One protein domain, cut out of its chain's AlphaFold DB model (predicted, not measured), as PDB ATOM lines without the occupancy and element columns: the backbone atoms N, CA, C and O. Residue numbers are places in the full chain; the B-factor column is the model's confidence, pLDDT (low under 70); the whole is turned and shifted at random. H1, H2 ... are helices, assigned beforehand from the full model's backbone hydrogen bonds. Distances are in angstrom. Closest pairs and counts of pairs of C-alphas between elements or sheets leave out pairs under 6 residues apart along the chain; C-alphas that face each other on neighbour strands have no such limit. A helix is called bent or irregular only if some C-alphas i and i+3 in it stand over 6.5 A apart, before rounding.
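Overview. This is residues 2 to 119 of the 628 residues of the protein "4Fe-4S ferredoxin, iron-sulfur binding domain containing protein" of Sulfolobus islandicus (strain REY15A) (UniProt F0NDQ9). Three helices, H1, H2 and H3, stand side by side in a row, alternating in direction, and a fourth, H4, packs over one side of that row against H1 and H2, with H3 on the far side of H2. The link from H3 to H4 runs past one end of the row, where residues 86 to 87 pair briefly with residues 35 to 36 of the link from H1 to H2. The printed part has 118 residues with four named helices in the order H1, H2, H3, H4 and no named strand; the class is all helix. The whole is compact, with a radius of gyration of the C-alphas of 15.7 A, yet elongated, spanning 51 by 28 by 18 A.

Along the chain. Find C-alpha 2 at (-26.199, -43.938, 11.367); from there H1, residues 2 to 30, runs 41.9 A to C-alpha 30 at (-50.199, -27.774, 41.660). Next comes H2, residues 37 to 59, 33.1 A long. Then look for H3, residues 62 to 81, 29.1 A long, with a kink of 27 degrees near residue 75; it is neither bent nor irregular, but only just: C-alphas 72 and 75 are 6.4 A apart. Last is H4, residues 93 to 118, which runs 36.8 A to C-alpha 118 at (-40.729, -38.986, 11.819).

Arrangement. Begin at H2, the hub, which touches the three other helices. With residues 40 to 50 alone it touches residues 18 to 29 of H1, a helical hairpin at a shallow tilt of 14 degrees, opposite ways; the closest C-alphas are those of Met 18 and Met 50, 7.1 A apart. H2 and H3 touch as a second helical hairpin, at a shallow tilt of 4 degrees, opposite ways, with C-alphas 38 and 79 closest at 4.8 A. H4 touches H2 at a shallow tilt of 20 degrees, the same way; look at Gly 51 and Asp 106, whose C-alphas come closest at 4.1 A. Residues 110 to 118 of H4 touch residues 7 to 15 of H1 at a shallow tilt of 15 degrees, opposite ways, closest at the C-alphas of Ile 15 and Met 110, 6.2 A apart. H1, H2 and H4 form a bundle, three helices aligned together. H3 is apart from H1 and from H4. In H1 and H2 every O i to N i+4 pair is within hydrogen-bond range; in H3 it is 13 of 16 and in H4 21 of 22.

Size, cuts and confidence. The two C-alphas farthest apart are those of Glu 2 and His 85, 51.8 A. The printed part has no cut. The link from H2 to H3 is tight, that from H1 to H2 short, and that from H3 to H4, 11 residues, long. The mean pLDDT of the printed part is 92.4, and no printed residue is under 70.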
ATOM      1  N   GLU A   2     -26.324 -44.133   9.908       82.94
ATOM      2  CA  GLU A   2     -26.199 -43.938  11.367       82.94
ATOM      3  C   GLU A   2     -26.685 -42.567  11.879       82.94
ATOM      4  O   GLU A   2     -27.367 -42.512  12.895       82.94
ATOM      5  N   TYR A   3     -26.424 -41.465  11.166       87.88
ATOM      6  CA  TYR A   3     -26.744 -40.112  11.657       87.88
ATOM      7  C   TYR A   3     -28.251 -39.840  11.846       87.88
ATOM      8  O   TYR A   3     -28.662 -39.318  12.879       87.88
ATOM      9  N   GLU A   4     -29.093 -40.227  10.883       87.50
ATOM     10  CA  GLU A   4     -30.544 -39.996  10.954       87.50
ATOM     11  C   GLU A   4     -31.203 -40.839  12.056       87.50
ATOM     12  O   GLU A   4     -32.079 -40.363  12.776       87.50
ATOM     13  N   THR A   5     -30.750 -42.083  12.239       92.06
ATOM     14  CA  THR A   5     -31.222 -42.950  13.325       92.06
ATOM     15  C   THR A   5     -30.810 -42.407  14.692       92.06
ATOM     16  O   THR A   5     -31.626 -42.419  15.614       92.06
ATOM     17  N   ILE A   6     -29.589 -41.876  14.815       92.88
ATOM     18  CA  ILE A   6     -29.120 -41.215  16.039       92.88
ATOM     19  C   ILE A   6     -29.978 -39.984  16.346       92.88
ATOM     20  O   ILE A   6     -30.422 -39.841  17.481       92.88
ATOM     21  N   LEU A   7     -30.277 -39.136  15.356       90.88
ATOM     22  CA  LEU A   7     -31.148 -37.967  15.545       90.88
ATOM     23  C   LEU A   7     -32.571 -38.356  15.960       90.88
ATOM     24  O   LEU A   7     -33.117 -37.770  16.894       90.88
ATOM     25  N   LYS A   8     -33.161 -39.375  15.324       93.12
ATOM     26  CA  LYS A   8     -34.488 -39.895  15.691       93.12
ATOM     27  C   LYS A   8     -34.512 -40.393  17.136       93.12
ATOM     28  O   LYS A   8     -35.392 -39.998  17.899       93.12
ATOM     29  N   LEU A   9     -33.524 -41.195  17.537       94.12
ATOM     30  CA  LEU A   9     -33.410 -41.690  18.910       94.12
ATOM     31  C   LEU A   9     -33.174 -40.548  19.907       94.12
ATOM     32  O   LEU A   9     -33.814 -40.508  20.954       94.12
ATOM     33  N   PHE A  10     -32.295 -39.604  19.568       94.50
ATOM     34  CA  PHE A  10     -32.019 -38.429  20.387       94.50
ATOM     35  C   PHE A  10     -33.283 -37.595  20.604       94.50
ATOM     36  O   PHE A  10     -33.587 -37.257  21.742       94.50
ATOM     37  N   SER A  11     -34.055 -37.325  19.546       93.31
ATOM     38  CA  SER A  11     -35.294 -36.543  19.643       93.31
ATOM     39  C   SER A  11     -36.333 -37.209  20.555       93.31
ATOM     40  O   SER A  11     -36.929 -36.537  21.390       93.31
ATOM     41  N   LEU A  12     -36.480 -38.538  20.477       94.75
ATOM     42  CA  LEU A  12     -37.342 -39.312  21.374       94.75
ATOM     43  C   LEU A  12     -36.893 -39.220  22.836       94.75
ATOM     44  O   LEU A  12     -37.705 -38.939  23.713       94.75
ATOM     45  N   VAL A  13     -35.604 -39.457  23.099       95.94
ATOM     46  CA  VAL A  13     -35.046 -39.388  24.458       95.94
ATOM     47  C   VAL A  13     -35.194 -37.981  25.027       95.94
ATOM     48  O   VAL A  13     -35.582 -37.834  26.183       95.94
ATOM     49  N   TYR A  14     -34.939 -36.959  24.210       95.19
ATOM     50  CA  TYR A  14     -35.107 -35.563  24.585       95.19
ATOM     51  C   TYR A  14     -36.551 -35.286  25.010       95.19
ATOM     52  O   TYR A  14     -36.759 -34.900  26.152       95.19
ATOM     53  N   ILE A  15     -37.552 -35.592  24.175       95.19
ATOM     54  CA  ILE A  15     -38.973 -35.366  24.504       95.19
ATOM     55  C   ILE A  15     -39.365 -36.049  25.824       95.19
ATOM     56  O   ILE A  15     -39.990 -35.424  26.675       95.19
ATOM     57  N   ILE A  16     -38.943 -37.299  26.049       96.00
ATOM     58  CA  ILE A  16     -39.239 -38.027  27.298       96.00
ATOM     59  C   ILE A  16     -38.639 -37.318  28.521       96.00
ATOM     60  O   ILE A  16     -39.290 -37.220  29.568       96.00
ATOM     61  N   ILE A  17     -37.397 -36.834  28.415       96.38
ATOM     62  CA  ILE A  17     -36.734 -36.095  29.496       96.38
ATOM     63  C   ILE A  17     -37.469 -34.782  29.769       96.38
ATOM     64  O   ILE A  17     -37.745 -34.487  30.931       96.38
ATOM     65  N   MET A  18     -37.820 -34.034  28.721       95.25
ATOM     66  CA  MET A  18     -38.494 -32.738  28.833       95.25
ATOM     67  C   MET A  18     -39.863 -32.893  29.494       95.25
ATOM     68  O   MET A  18     -40.064 -32.346  30.575       95.25
ATOM     69  N   MET A  19     -40.701 -33.805  28.995       95.62
ATOM     70  CA  MET A  19     -41.974 -34.154  29.632       95.62
ATOM     71  C   MET A  19     -41.831 -34.532  31.113       95.62
ATOM     72  O   MET A  19     -42.659 -34.180  31.953       95.62
ATOM     73  N   THR A  20     -40.779 -35.277  31.469       95.94
ATOM     74  CA  THR A  20     -40.538 -35.665  32.867       95.94
ATOM     75  C   THR A  20     -40.217 -34.444  33.734       95.94
ATOM     76  O   THR A  20     -40.672 -34.360  34.881       95.94
ATOM     77  N   ILE A  21     -39.450 -33.492  33.196       95.69
ATOM     78  CA  ILE A  21     -39.146 -32.215  33.849       95.69
ATOM     79  C   ILE A  21     -40.424 -31.384  33.994       95.69
ATOM     80  O   ILE A  21     -40.684 -30.884  35.089       95.69
ATOM     81  N   ASP A  22     -41.261 -31.308  32.962       94.38
ATOM     82  CA  ASP A  22     -42.538 -30.592  32.993       94.38
ATOM     83  C   ASP A  22     -43.478 -31.156  34.053       94.38
ATOM     84  O   ASP A  22     -43.956 -30.428  34.927       94.38
ATOM     85  N   PHE A  23     -43.660 -32.476  34.090       95.44
ATOM     86  CA  PHE A  23     -44.419 -33.140  35.149       95.44
ATOM     87  C   PHE A  23     -43.848 -32.861  36.541       95.44
ATOM     88  O   PHE A  23     -44.594 -32.638  37.500       95.44
ATOM     89  N   TRP A  24     -42.527 -32.821  36.696       95.31
ATOM     90  CA  TRP A  24     -41.930 -32.461  37.978       95.31
ATOM     91  C   TRP A  24     -42.244 -31.006  38.363       95.31
ATOM     92  O   TRP A  24     -42.713 -30.746  39.477       95.31
ATOM     93  N   ILE A  25     -42.074 -30.071  37.428       93.25
ATOM     94  CA  ILE A  25     -42.351 -28.642  37.590       93.25
ATOM     95  C   ILE A  25     -43.830 -28.395  37.935       93.25
ATOM     96  O   ILE A  25     -44.141 -27.736  38.935       93.25
ATOM     97  N   PHE A  26     -44.763 -28.951  37.160       90.88
ATOM     98  CA  PHE A  26     -46.198 -28.792  37.400       90.88
ATOM     99  C   PHE A  26     -46.639 -29.477  38.684       90.88
ATOM    100  O   PHE A  26     -47.485 -28.943  39.407       90.88
ATOM    101  N   GLY A  27     -46.011 -30.599  39.038       91.62
ATOM    102  CA  GLY A  27     -46.221 -31.255  40.321       91.62
ATOM    103  C   GLY A  27     -45.879 -30.351  41.503       91.62
ATOM    104  O   GLY A  27     -46.594 -30.353  42.509       91.62
ATOM    105  N   LEU A  28     -44.831 -29.532  41.382       90.94
ATOM    106  CA  LEU A  28     -44.460 -28.548  42.400       90.94
ATOM    107  C   LEU A  28     -45.448 -27.377  42.476       90.94
ATOM    108  O   LEU A  28     -45.770 -26.939  43.587       90.94
ATOM    109  N   ILE A  29     -45.941 -26.886  41.333       90.38
ATOM    110  CA  ILE A  29     -46.922 -25.791  41.279       90.38
ATOM    111  C   ILE A  29     -48.268 -26.247  41.852       90.38
ATOM    112  O   ILE A  29     -48.773 -25.631  42.788       90.38
ATOM    113  N   LEU A  30     -48.835 -27.340  41.337       88.50
ATOM    114  CA  LEU A  30     -50.199 -27.774  41.660       88.50
ATOM    115  C   LEU A  30     -50.363 -28.291  43.092       88.50
ATOM    116  O   LEU A  30     -51.459 -28.228  43.649       88.50
ATOM    117  N   ARG A  31     -49.288 -28.776  43.727       89.06
ATOM    118  CA  ARG A  31     -49.325 -29.188  45.142       89.06
ATOM    119  C   ARG A  31     -49.410 -28.008  46.112       89.06
ATOM    120  O   ARG A  31     -49.744 -28.220  47.278       89.06
ATOM    121  N   ARG A  32     -49.097 -26.783  45.676       88.81
ATOM    122  CA  ARG A  32     -49.100 -25.583  46.523       88.81
ATOM    123  C   ARG A  32     -50.303 -24.706  46.195       88.81
ATOM    124  O   ARG A  32     -50.483 -24.278  45.065       88.81
ATOM    125  N   GLU A  33     -51.103 -24.372  47.206       84.25
ATOM    126  CA  GLU A  33     -52.251 -23.467  47.018       84.25
ATOM    127  C   GLU A  33     -51.816 -22.018  46.744       84.25
ATOM    128  O   GLU A  33     -52.475 -21.291  46.000       84.25
ATOM    129  N   TYR A  34     -50.683 -21.607  47.322       90.75
ATOM    130  CA  TYR A  34     -50.102 -20.281  47.149       90.75
ATOM    131  C   TYR A  34     -48.693 -20.397  46.575       90.75
ATOM    132  O   TYR A  34     -47.827 -21.063  47.147       90.75
ATOM    133  N   VAL A  35     -48.458 -19.709  45.461       92.81
ATOM    134  CA  VAL A  35     -47.162 -19.658  44.778       92.81
ATOM    135  C   VAL A  35     -46.712 -18.204  44.700       92.81
ATOM    136  O   VAL A  35     -47.518 -17.293  44.503       92.81
ATOM    137  N   ARG A  36     -45.415 -17.967  44.901       94.56
ATOM    138  CA  ARG A  36     -44.804 -16.645  44.727       94.56
ATOM    139  C   ARG A  36     -44.767 -16.299  43.243       94.56
ATOM    140  O   ARG A  36     -44.273 -17.107  42.456       94.56
ATOM    141  N   VAL A  37     -45.238 -15.109  42.863       93.44
ATOM    142  CA  VAL A  37     -45.287 -14.679  41.449       93.44
ATOM    143  C   VAL A  37     -43.913 -14.758  40.791       93.44
ATOM    144  O   VAL A  37     -43.816 -15.216  39.656       93.44
ATOM    145  N   LYS A  38     -42.844 -14.398  41.515       93.31
ATOM    146  CA  LYS A  38     -41.474 -14.513  40.998       93.31
ATOM    147  C   LYS A  38     -41.104 -15.946  40.627       93.31
ATOM    148  O   LYS A  38     -40.589 -16.195  39.540       93.31
ATOM    149  N   GLY A  39     -41.407 -16.889  41.519       92.38
ATOM    150  CA  GLY A  39     -41.161 -18.312  41.289       92.38
ATOM    151  C   GLY A  39     -41.963 -18.844  40.104       92.38
ATOM    152  O   GLY A  39     -41.414 -19.564  39.280       92.38
ATOM    153  N   LEU A  40     -43.229 -18.431  39.973       93.31
ATOM    154  CA  LEU A  40     -44.071 -18.805  38.837       93.31
ATOM    155  C   LEU A  40     -43.492 -18.296  37.507       93.31
ATOM    156  O   LEU A  40     -43.400 -19.066  36.561       93.31
ATOM    157  N   LEU A  41     -43.067 -17.031  37.435       93.31
ATOM    158  CA  LEU A  41     -42.472 -16.451  36.223       93.31
ATOM    159  C   LEU A  41     -41.127 -17.090  35.851       93.31
ATOM    160  O   LEU A  41     -40.855 -17.281  34.668       93.31
ATOM    161  N   ILE A  42     -40.306 -17.457  36.841       93.25
ATOM    162  CA  ILE A  42     -39.065 -18.212  36.604       93.25
ATOM    163  C   ILE A  42     -39.393 -19.576  35.996       93.25
ATOM    164  O   ILE A  42     -38.817 -19.943  34.979       93.25
ATOM    165  N   ILE A  43     -40.353 -20.295  36.578       93.06
ATOM    166  CA  ILE A  43     -40.788 -21.595  36.062       93.06
ATOM    167  C   ILE A  43     -41.321 -21.475  34.629       93.06
ATOM    168  O   ILE A  43     -40.931 -22.249  33.766       93.06
ATOM    169  N   LEU A  44     -42.160 -20.475  34.354       93.31
ATOM    170  CA  LEU A  44     -42.673 -20.213  33.006       93.31
ATOM    171  C   LEU A  44     -41.555 -19.921  32.005       93.31
ATOM    172  O   LEU A  44     -41.653 -20.322  30.852       93.31
ATOM    173  N   SER A  45     -40.496 -19.236  32.445       94.31
ATOM    174  CA  SER A  45     -39.316 -19.008  31.608       94.31
ATOM    175  C   SER A  45     -38.626 -20.331  31.283       94.31
ATOM    176  O   SER A  45     -38.262 -20.548  30.141       94.31
ATOM    177  N   ILE A  46     -38.489 -21.242  32.253       94.19
ATOM    178  CA  ILE A  46     -37.877 -22.559  32.024       94.19
ATOM    179  C   ILE A  46     -38.668 -23.348  30.972       94.19
ATOM    180  O   ILE A  46     -38.076 -23.774  29.988       94.19
ATOM    181  N   VAL A  47     -39.993 -23.451  31.110       94.75
ATOM    182  CA  VAL A  47     -40.851 -24.171  30.144       94.75
ATOM    183  C   VAL A  47     -40.819 -23.515  28.752       94.75
ATOM    184  O   VAL A  47     -40.796 -24.183  27.727       94.75
ATOM    185  N   LEU A  48     -40.743 -22.184  28.676       94.88
ATOM    186  CA  LEU A  48     -40.585 -21.498  27.389       94.88
ATOM    187  C   LEU A  48     -39.216 -21.743  26.737       94.88
ATOM    188  O   LEU A  48     -39.140 -21.782  25.507       94.88
ATOM    189  N   ILE A  49     -38.145 -21.885  27.534       94.88
ATOM    190  CA  ILE A  49     -36.820 -22.261  27.023       94.88
ATOM    191  C   ILE A  49     -36.954 -23.645  26.406       94.88
ATOM    192  O   ILE A  49     -36.686 -23.792  25.222       94.88
ATOM    193  N   MET A  50     -37.469 -24.602  27.178       94.81
ATOM    194  CA  MET A  50     -37.716 -25.986  26.771       94.81
ATOM    195  C   MET A  50     -38.438 -26.092  25.412       94.81
ATOM    196  O   MET A  50     -37.956 -26.765  24.491       94.81
ATOM    197  N   GLY A  51     -39.509 -25.317  25.223       94.88
ATOM    198  CA  GLY A  51     -40.230 -25.275  23.951       94.88
ATOM    199  C   GLY A  51     -39.413 -24.665  22.807       94.88
ATOM    200  O   GLY A  51     -39.385 -25.187  21.691       94.88
ATOM    201  N   LEU A  52     -38.688 -23.570  23.041       94.81
ATOM    202  CA  LEU A  52     -37.863 -22.960  21.990       94.81
ATOM    203  C   LEU A  52     -36.634 -23.790  21.620       94.81
ATOM    204  O   LEU A  52     -36.256 -23.804  20.448       94.81
ATOM    205  N   GLU A  53     -36.044 -24.507  22.574       93.56
ATOM    206  CA  GLU A  53     -34.998 -25.489  22.299       93.56
ATOM    207  C   GLU A  53     -35.530 -26.591  21.379       93.56
ATOM    208  O   GLU A  53     -34.907 -26.884  20.359       93.56
ATOM    209  N   SER A  54     -36.724 -27.120  21.666       94.69
ATOM    210  CA  SER A  54     -37.391 -28.119  20.821       94.69
ATOM    211  C   SER A  54     -37.604 -27.615  19.386       94.69
ATOM    212  O   SER A  54     -37.261 -28.305  18.425       94.69
ATOM    213  N   LEU A  55     -38.088 -26.379  19.212       94.44
ATOM    214  CA  LEU A  55     -38.255 -25.755  17.889       94.44
ATOM    215  C   LEU A  55     -36.921 -25.556  17.154       94.44
ATOM    216  O   LEU A  55     -36.827 -25.809  15.950       94.44
ATOM    217  N   ALA A  56     -35.887 -25.104  17.864       93.12
ATOM    218  CA  ALA A  56     -34.564 -24.893  17.290       93.12
ATOM    219  C   ALA A  56     -33.904 -26.210  16.862       93.12
ATOM    220  O   ALA A  56     -33.336 -26.277  15.769       93.12
ATOM    221  N   LEU A  57     -34.022 -27.259  17.684       92.62
ATOM    222  CA  LEU A  57     -33.549 -28.612  17.380       92.62
ATOM    223  C   LEU A  57     -34.293 -29.226  16.192       92.62
ATOM    224  O   LEU A  57     -33.695 -29.968  15.414       92.62
ATOM    225  N   ALA A  58     -35.574 -28.898  16.019       92.81
ATOM    226  CA  ALA A  58     -36.356 -29.355  14.880       92.81
ATOM    227  C   ALA A  58     -35.846 -28.752  13.562       92.81
ATOM    228  O   ALA A  58     -35.707 -29.465  12.575       92.81
ATOM    229  N   GLN A  59     -35.543 -27.449  13.536       91.38
ATOM    230  CA  GLN A  59     -35.104 -26.752  12.317       91.38
ATOM    231  C   GLN A  59     -33.584 -26.738  12.106       91.38
ATOM    232  O   GLN A  59     -33.129 -26.261  11.068       91.38
ATOM    233  N   LEU A  60     -32.801 -27.198  13.088       88.00
ATOM    234  CA  LEU A  60     -31.340 -27.051  13.131       88.00
ATOM    235  C   LEU A  60     -30.888 -25.588  12.922       88.00
ATOM    236  O   LEU A  60     -29.858 -25.317  12.304       88.00
ATOM    237  N   ASN A  61     -31.669 -24.626  13.430       88.62
ATOM    238  CA  ASN A  61     -31.467 -23.195  13.193       88.62
ATOM    239  C   ASN A  61     -30.975 -22.467  14.454       88.62
ATOM    240  O   ASN A  61     -31.754 -22.102  15.337       88.62
ATOM    241  N   VAL A  62     -29.669 -22.187  14.498       86.50
ATOM    242  CA  VAL A  62     -29.012 -21.476  15.611       86.50
ATOM    243  C   VAL A  62     -29.553 -20.051  15.786       86.50
ATOM    244  O   VAL A  62     -29.641 -19.556  16.907       86.50
ATOM    245  N   LEU A  63     -29.970 -19.381  14.707       87.12
ATOM    246  CA  LEU A  63     -30.518 -18.025  14.801       87.12
ATOM    247  C   LEU A  63     -31.891 -18.021  15.484       87.12
ATOM    248  O   LEU A  63     -32.172 -17.127  16.285       87.12
ATOM    249  N   LEU A  64     -32.727 -19.029  15.204       85.81
ATOM    250  CA  LEU A  64     -34.012 -19.208  15.886       85.81
ATOM    251  C   LEU A  64     -33.798 -19.459  17.381       85.81
ATOM    252  O   LEU A  64     -34.506 -18.888  18.201       85.81
ATOM    253  N   PHE A  65     -32.781 -20.245  17.734       87.50
ATOM    254  CA  PHE A  65     -32.404 -20.473  19.126       87.50
ATOM    255  C   PHE A  65     -32.010 -19.170  19.835       87.50
ATOM    256  O   PHE A  65     -32.563 -18.845  20.880       87.50
ATOM    257  N   ILE A  66     -31.097 -18.380  19.253       87.38
ATOM    258  CA  ILE A  66     -30.614 -17.130  19.867       87.38
ATOM    259  C   ILE A  66     -31.748 -16.102  19.998       87.38
ATOM    260  O   ILE A  66     -31.922 -15.492  21.053       87.38
ATOM    261  N   SER A  67     -32.533 -15.910  18.935       86.69
ATOM    262  CA  SER A  67     -33.665 -14.971  18.949       86.69
ATOM    263  C   SER A  67     -34.790 -15.435  19.875       86.69
ATOM    264  O   SER A  67     -35.367 -14.619  20.593       86.69
ATOM    265  N   GLY A  68     -35.051 -16.741  19.924       85.56
ATOM    266  CA  GLY A  68     -35.981 -17.356  20.859       85.56
ATOM    267  C   GLY A  68     -35.559 -17.134  22.309       85.56
ATOM    268  O   GLY A  68     -36.350 -16.631  23.101       85.56
ATOM    269  N   MET A  69     -34.294 -17.397  22.645       87.31
ATOM    270  CA  MET A  69     -33.754 -17.179  23.991       87.31
ATOM    271  C   MET A  69     -33.966 -15.740  24.478       87.31
ATOM    272  O   MET A  69     -34.360 -15.535  25.624       87.31
ATOM    273  N   LEU A  70     -33.805 -14.736  23.609       87.81
ATOM    274  CA  LEU A  70     -34.088 -13.340  23.961       87.81
ATOM    275  C   LEU A  70     -35.556 -13.105  24.358       87.81
ATOM    276  O   LEU A  70     -35.819 -12.346  25.291       87.81
ATOM    277  N   LEU A  71     -36.509 -13.767  23.694       84.62
ATOM    278  CA  LEU A  71     -37.934 -13.672  24.031       84.62
ATOM    279  C   LEU A  71     -38.254 -14.356  25.365       84.62
ATOM    280  O   LEU A  71     -39.058 -13.839  26.141       84.62
ATOM    281  N   VAL A  72     -37.603 -15.479  25.676       85.75
ATOM    282  CA  VAL A  72     -37.842 -16.200  26.940       85.75
ATOM    283  C   VAL A  72     -37.228 -15.513  28.148       85.75
ATOM    284  O   VAL A  72     -37.682 -15.687  29.280       85.75
ATOM    285  N   LEU A  73     -36.236 -14.656  27.933       88.31
ATOM    286  CA  LEU A  73     -35.731 -13.818  29.008       88.31
ATOM    287  C   LEU A  73     -36.766 -12.777  29.464       88.31
ATOM    288  O   LEU A  73     -36.625 -12.249  30.562       88.31
ATOM    289  N   ILE A  74     -37.836 -12.500  28.702       89.19
ATOM    290  CA  ILE A  74     -38.844 -11.495  29.080       89.19
ATOM    291  C   ILE A  74     -39.550 -11.857  30.404       89.19
ATOM    292  O   ILE A  74     -39.486 -11.039  31.326       89.19
ATOM    293  N   PRO A  75     -40.179 -13.042  30.589       88.94
ATOM    294  CA  PRO A  75     -40.755 -13.409  31.886       88.94
ATOM    295  C   PRO A  75     -39.720 -13.458  33.020       88.94
ATOM    296  O   PRO A  75     -40.042 -13.077  34.148       88.94
ATOM    297  N   LEU A  76     -38.473 -13.840  32.722       91.50
ATOM    298  CA  LEU A  76     -37.372 -13.847  33.686       91.50
ATOM    299  C   LEU A  76     -37.035 -12.421  34.157       91.50
ATOM    300  O   LEU A  76     -36.985 -12.159  35.357       91.50
ATOM    301  N   PHE A  77     -36.880 -11.471  33.233       92.19
ATOM    302  CA  PHE A  77     -36.644 -10.059  33.543       92.19
ATOM    303  C   PHE A  77     -37.829  -9.432  34.283       92.19
ATOM    304  O   PHE A  77     -37.638  -8.736  35.283       92.19
ATOM    305  N   ILE A  78     -39.060  -9.733  33.862       90.94
ATOM    306  CA  ILE A  78     -40.276  -9.290  34.556       90.94
ATOM    307  C   ILE A  78     -40.304  -9.832  35.996       90.94
ATOM    308  O   ILE A  78     -40.699  -9.110  36.913       90.94
ATOM    309  N   SER A  79     -39.827 -11.061  36.229       92.44
ATOM    310  CA  SER A  79     -39.706 -11.645  37.572       92.44
ATOM    311  C   SER A  79     -38.790 -10.830  38.497       92.44
ATOM    312  O   SER A  79     -39.081 -10.680  39.688       92.44
ATOM    313  N   PHE A  80     -37.720 -10.230  37.966       91.25
ATOM    314  CA  PHE A  80     -36.845  -9.348  38.744       91.25
ATOM    315  C   PHE A  80     -37.489  -7.991  39.062       91.25
ATOM    316  O   PHE A  80     -37.289  -7.476  40.164       91.25
ATOM    317  N   LEU A  81     -38.293  -7.444  38.144       93.06
ATOM    318  CA  LEU A  81     -38.926  -6.125  38.280       93.06
ATOM    319  C   LEU A  81     -40.170  -6.125  39.184       93.06
ATOM    320  O   LEU A  81     -40.449  -5.135  39.863       93.06
ATOM    321  N   ILE A  82     -40.940  -7.214  39.200       92.44
ATOM    322  CA  ILE A  82     -42.194  -7.292  39.961       92.44
ATOM    323  C   ILE A  82     -41.922  -7.489  41.462       92.44
ATOM    324  O   ILE A  82     -41.046  -8.252  41.872       92.44
ATOM    325  N   LYS A  83     -42.715  -6.834  42.322       90.69
ATOM    326  CA  LYS A  83     -42.692  -7.074  43.775       90.69
ATOM    327  C   LYS A  83     -43.177  -8.490  44.092       90.69
ATOM    328  O   LYS A  83     -44.248  -8.898  43.638       90.69
ATOM    329  N   ASP A  84     -42.402  -9.217  44.894       90.38
ATOM    330  CA  ASP A  84     -42.746 -10.587  45.273       90.38
ATOM    331  C   ASP A  84     -44.004 -10.586  46.149       90.38
ATOM    332  O   ASP A  84     -44.061  -9.920  47.182       90.38
ATOM    333  N   HIS A  85     -45.028 -11.308  45.709       92.75
ATOM    334  CA  HIS A  85     -46.253 -11.531  46.461       92.75
ATOM    335  C   HIS A  85     -46.766 -12.940  46.172       92.75
ATOM    336  O   HIS A  85     -46.482 -13.526  45.121       92.75
ATOM    337  N   SER A  86     -47.494 -13.510  47.128       93.12
ATOM    338  CA  SER A  86     -48.136 -14.808  46.961       93.12
ATOM    339  C   SER A  86     -49.473 -14.644  46.248       93.12
ATOM    340  O   SER A  86     -50.297 -13.800  46.599       93.12
ATOM    341  N   ILE A  87     -49.701 -15.481  45.242       92.38
ATOM    342  CA  ILE A  87     -50.976 -15.580  44.539       92.38
ATOM    343  C   ILE A  87     -51.508 -17.001  44.654       92.38
ATOM    344  O   ILE A  87     -50.749 -17.968  44.708       92.38
ATOM    345  N   ASN A  88     -52.832 -17.125  44.665       91.62
ATOM    346  CA  ASN A  88     -53.487 -18.406  44.453       91.62
ATOM    347  C   ASN A  88     -53.692 -18.576  42.943       91.62
ATOM    348  O   ASN A  88     -54.574 -17.931  42.364       91.62
ATOM    349  N   VAL A  89     -52.846 -19.399  42.315       86.62
ATOM    350  CA  VAL A  89     -52.863 -19.652  40.862       86.62
ATOM    351  C   VAL A  89     -54.246 -20.140  40.432       86.62
ATOM    352  O   VAL A  89     -54.826 -19.599  39.493       86.62
ATOM    353  N   ASN A  90     -54.847 -21.023  41.236       87.50
ATOM    354  CA  ASN A  90     -56.148 -21.625  40.965       87.50
ATOM    355  C   ASN A  90     -57.312 -20.629  40.965       87.50
ATOM    356  O   ASN A  90     -58.370 -20.932  40.429       87.50
ATOM    357  N   ARG A  91     -57.160 -19.436  41.550       89.62
ATOM    358  CA  ARG A  91     -58.222 -18.414  41.578       89.62
ATOM    359  C   ARG A  91     -58.015 -17.272  40.593       89.62
ATOM    360  O   ARG A  91     -58.931 -16.467  40.421       89.62
ATOM    361  N   ASN A  92     -56.852 -17.167  39.955       92.06
ATOM    362  CA  ASN A  92     -56.538 -16.044  39.080       92.06
ATOM    363  C   ASN A  92     -56.502 -16.474  37.610       92.06
ATOM    364  O   ASN A  92     -55.532 -17.068  37.144       92.06
ATOM    365  N   TRP A  93     -57.550 -16.104  36.869       93.06
ATOM    366  CA  TRP A  93     -57.726 -16.493  35.468       93.06
ATOM    367  C   TRP A  93     -56.567 -16.054  34.562       93.06
ATOM    368  O   TRP A  93     -56.244 -16.765  33.617       93.06
ATOM    369  N   LYS A  94     -55.907 -14.919  34.859       94.62
ATOM    370  CA  LYS A  94     -54.789 -14.412  34.048       94.62
ATOM    371  C   LYS A  94     -53.589 -15.353  34.097       94.62
ATOM    372  O   LYS A  94     -53.015 -15.665  33.062       94.62
ATOM    373  N   TYR A  95     -53.232 -15.820  35.294       92.12
ATOM    374  CA  TYR A  95     -52.114 -16.749  35.468       92.12
ATOM    375  C   TYR A  95     -52.471 -18.160  35.001       92.12
ATOM    376  O   TYR A  95     -51.618 -18.810  34.413       92.12
ATOM    377  N   GLY A  96     -53.722 -18.602  35.182       92.56
ATOM    378  CA  GLY A  96     -54.190 -19.876  34.625       92.56
ATOM    379  C   GLY A  96     -54.126 -19.910  33.094       92.56
ATOM    380  O   GLY A  96     -53.642 -20.881  32.522       92.56
ATOM    381  N   LEU A  97     -54.543 -18.828  32.424       93.94
ATOM    382  CA  LEU A  97     -54.463 -18.709  30.964       93.94
ATOM    383  C   LEU A  97     -53.018 -18.617  30.469       93.94
ATOM    384  O   LEU A  97     -52.678 -19.248  29.472       93.94
ATOM    385  N   LEU A  98     -52.168 -17.858  31.164       93.94
ATOM    386  CA  LEU A  98     -50.758 -17.738  30.807       93.94
ATOM    387  C   LEU A  98     -50.028 -19.081  30.954       93.94
ATOM    388  O   LEU A  98     -49.320 -19.480  30.037       93.94
ATOM    389  N   LEU A  99     -50.250 -19.799  32.062       93.94
ATOM    390  CA  LEU A  99     -49.675 -21.128  32.294       93.94
ATOM    391  C   LEU A  99     -50.160 -22.131  31.243       93.94
ATOM    392  O   LEU A  99     -49.339 -22.805  30.636       93.94
ATOM    393  N   SER A 100     -51.466 -22.154  30.957       95.31
ATOM    394  CA  SER A 100     -52.032 -22.978  29.883       95.31
ATOM    395  C   SER A 100     -51.381 -22.686  28.525       95.31
ATOM    396  O   SER A 100     -50.943 -23.603  27.839       95.31
ATOM    397  N   SER A 101     -51.249 -21.408  28.155       95.12
ATOM    398  CA  SER A 101     -50.695 -21.013  26.851       95.12
ATOM    399  C   SER A 101     -49.226 -21.411  26.693       95.12
ATOM    400  O   SER A 101     -48.822 -21.817  25.608       95.12
ATOM    401  N   VAL A 102     -48.433 -21.296  27.764       95.38
ATOM    402  CA  VAL A 102     -47.015 -21.691  27.759       95.38
ATOM    403  C   VAL A 102     -46.862 -23.203  27.615       95.38
ATOM    404  O   VAL A 102     -46.037 -23.635  26.821       95.38
ATOM    405  N   ILE A 103     -47.687 -23.995  28.304       95.31
ATOM    406  CA  ILE A 103     -47.646 -25.460  28.178       95.31
ATOM    407  C   ILE A 103     -48.057 -25.900  26.784       95.31
ATOM    408  O   ILE A 103     -47.374 -26.700  26.165       95.31
ATOM    409  N   VAL A 104     -49.146 -25.341  26.252       96.75
ATOM    410  CA  VAL A 104     -49.577 -25.668  24.888       96.75
ATOM    411  C   VAL A 104     -48.479 -25.334  23.882       96.75
ATOM    412  O   VAL A 104     -48.269 -26.086  22.939       96.75
ATOM    413  N   PHE A 105     -47.777 -24.215  24.062       96.31
ATOM    414  CA  PHE A 105     -46.650 -23.869  23.201       96.31
ATOM    415  C   PHE A 105     -45.519 -24.901  23.280       96.31
ATOM    416  O   PHE A 105     -45.023 -25.322  22.237       96.31
ATOM    417  N   ASP A 106     -45.135 -25.305  24.487       96.31
ATOM    418  CA  ASP A 106     -44.078 -26.287  24.719       96.31
ATOM    419  C   ASP A 106     -44.428 -27.664  24.125       96.31
ATOM    420  O   ASP A 106     -43.675 -28.223  23.329       96.31
ATOM    421  N   GLU A 107     -45.651 -28.128  24.353       96.38
ATOM    422  CA  GLU A 107     -46.184 -29.366  23.782       96.38
ATOM    423  C   GLU A 107     -46.257 -29.334  22.247       96.38
ATOM    424  O   GLU A 107     -45.912 -30.301  21.563       96.38
ATOM    425  N   LEU A 108     -46.650 -28.199  21.658       97.19
ATOM    426  CA  LEU A 108     -46.609 -28.022  20.205       97.19
ATOM    427  C   LEU A 108     -45.178 -28.012  19.668       97.19
ATOM    428  O   LEU A 108     -44.932 -28.509  18.569       97.19
ATOM    429  N   ALA A 109     -44.232 -27.458  20.418       96.94
ATOM    430  CA  ALA A 109     -42.834 -27.439  20.034       96.94
ATOM    431  C   ALA A 109     -42.198 -28.836  20.087       96.94
ATOM    432  O   ALA A 109     -41.533 -29.234  19.126       96.94
ATOM    433  N   MET A 110     -42.447 -29.606  21.150       96.94
ATOM    434  CA  MET A 110     -42.033 -31.012  21.256       96.94
ATOM    435  C   MET A 110     -42.699 -31.874  20.177       96.94
ATOM    436  O   MET A 110     -42.040 -32.682  19.517       96.94
ATOM    437  N   GLY A 111     -43.989 -31.647  19.923       96.44
ATOM    438  CA  GLY A 111     -44.718 -32.298  18.841       96.44
ATOM    439  C   GLY A 111     -44.129 -31.967  17.469       96.44
ATOM    440  O   GLY A 111     -43.989 -32.853  16.628       96.44
ATOM    441  N   TYR A 112     -43.710 -30.718  17.240       97.25
ATOM    442  CA  TYR A 112     -43.060 -30.304  15.992       97.25
ATOM    443  C   TYR A 112     -41.683 -30.944  15.826       97.25
ATOM    444  O   TYR A 112     -41.358 -31.399  14.728       97.25
ATOM    445  N   LEU A 113     -40.901 -31.030  16.908       96.69
ATOM    446  CA  LEU A 113     -39.622 -31.735  16.928       96.69
ATOM    447  C   LEU A 113     -39.794 -33.188  16.482       96.69
ATOM    448  O   LEU A 113     -39.113 -33.624  15.555       96.69
ATOM    449  N   TYR A 114     -40.741 -33.914  17.078       96.31
ATOM    450  CA  TYR A 114     -41.039 -35.285  16.670       96.31
ATOM    451  C   TYR A 114     -41.535 -35.358  15.221       96.31
ATOM    452  O   TYR A 114     -40.998 -36.109  14.403       96.31
ATOM    453  N   GLY A 115     -42.549 -34.561  14.881       94.38
ATOM    454  CA  GLY A 115     -43.167 -34.572  13.562       94.38
ATOM    455  C   GLY A 115     -42.152 -34.313  12.450       94.38
ATOM    456  O   GLY A 115     -42.161 -35.021  11.452       94.38
ATOM    457  N   ASN A 116     -41.215 -33.383  12.636       95.31
ATOM    458  CA  ASN A 116     -40.222 -33.060  11.614       95.31
ATOM    459  C   ASN A 116     -39.279 -34.236  11.288       95.31
ATOM    460  O   ASN A 116     -38.888 -34.401  10.136       95.31
ATOM    461  N   TYR A 117     -38.948 -35.079  12.274       93.69
ATOM    462  CA  TYR A 117     -38.045 -36.219  12.077       93.69
ATOM    463  C   TYR A 117     -38.752 -37.517  11.663       93.69
ATOM    464  O   TYR A 117     -38.148 -38.339  10.971       93.69
ATOM    465  N   PHE A 118     -40.005 -37.732  12.075       92.38
ATOM    466  CA  PHE A 118     -40.729 -38.986  11.819       92.38
ATOM    467  C   PHE A 118     -41.818 -38.871  10.746       92.38
ATOM    468  O   PHE A 118     -42.077 -39.845  10.043       92.38
ATOM    469  N   SER A 119     -42.467 -37.711  10.622       88.56
ATOM    470  CA  SER A 119     -43.644 -37.500   9.771       88.56
ATOM    471  C   SER A 119     -43.772 -36.038   9.311       88.56
ATOM    472  O   SER A 119     -44.726 -35.352   9.701       88.56
TER     473      SER A 119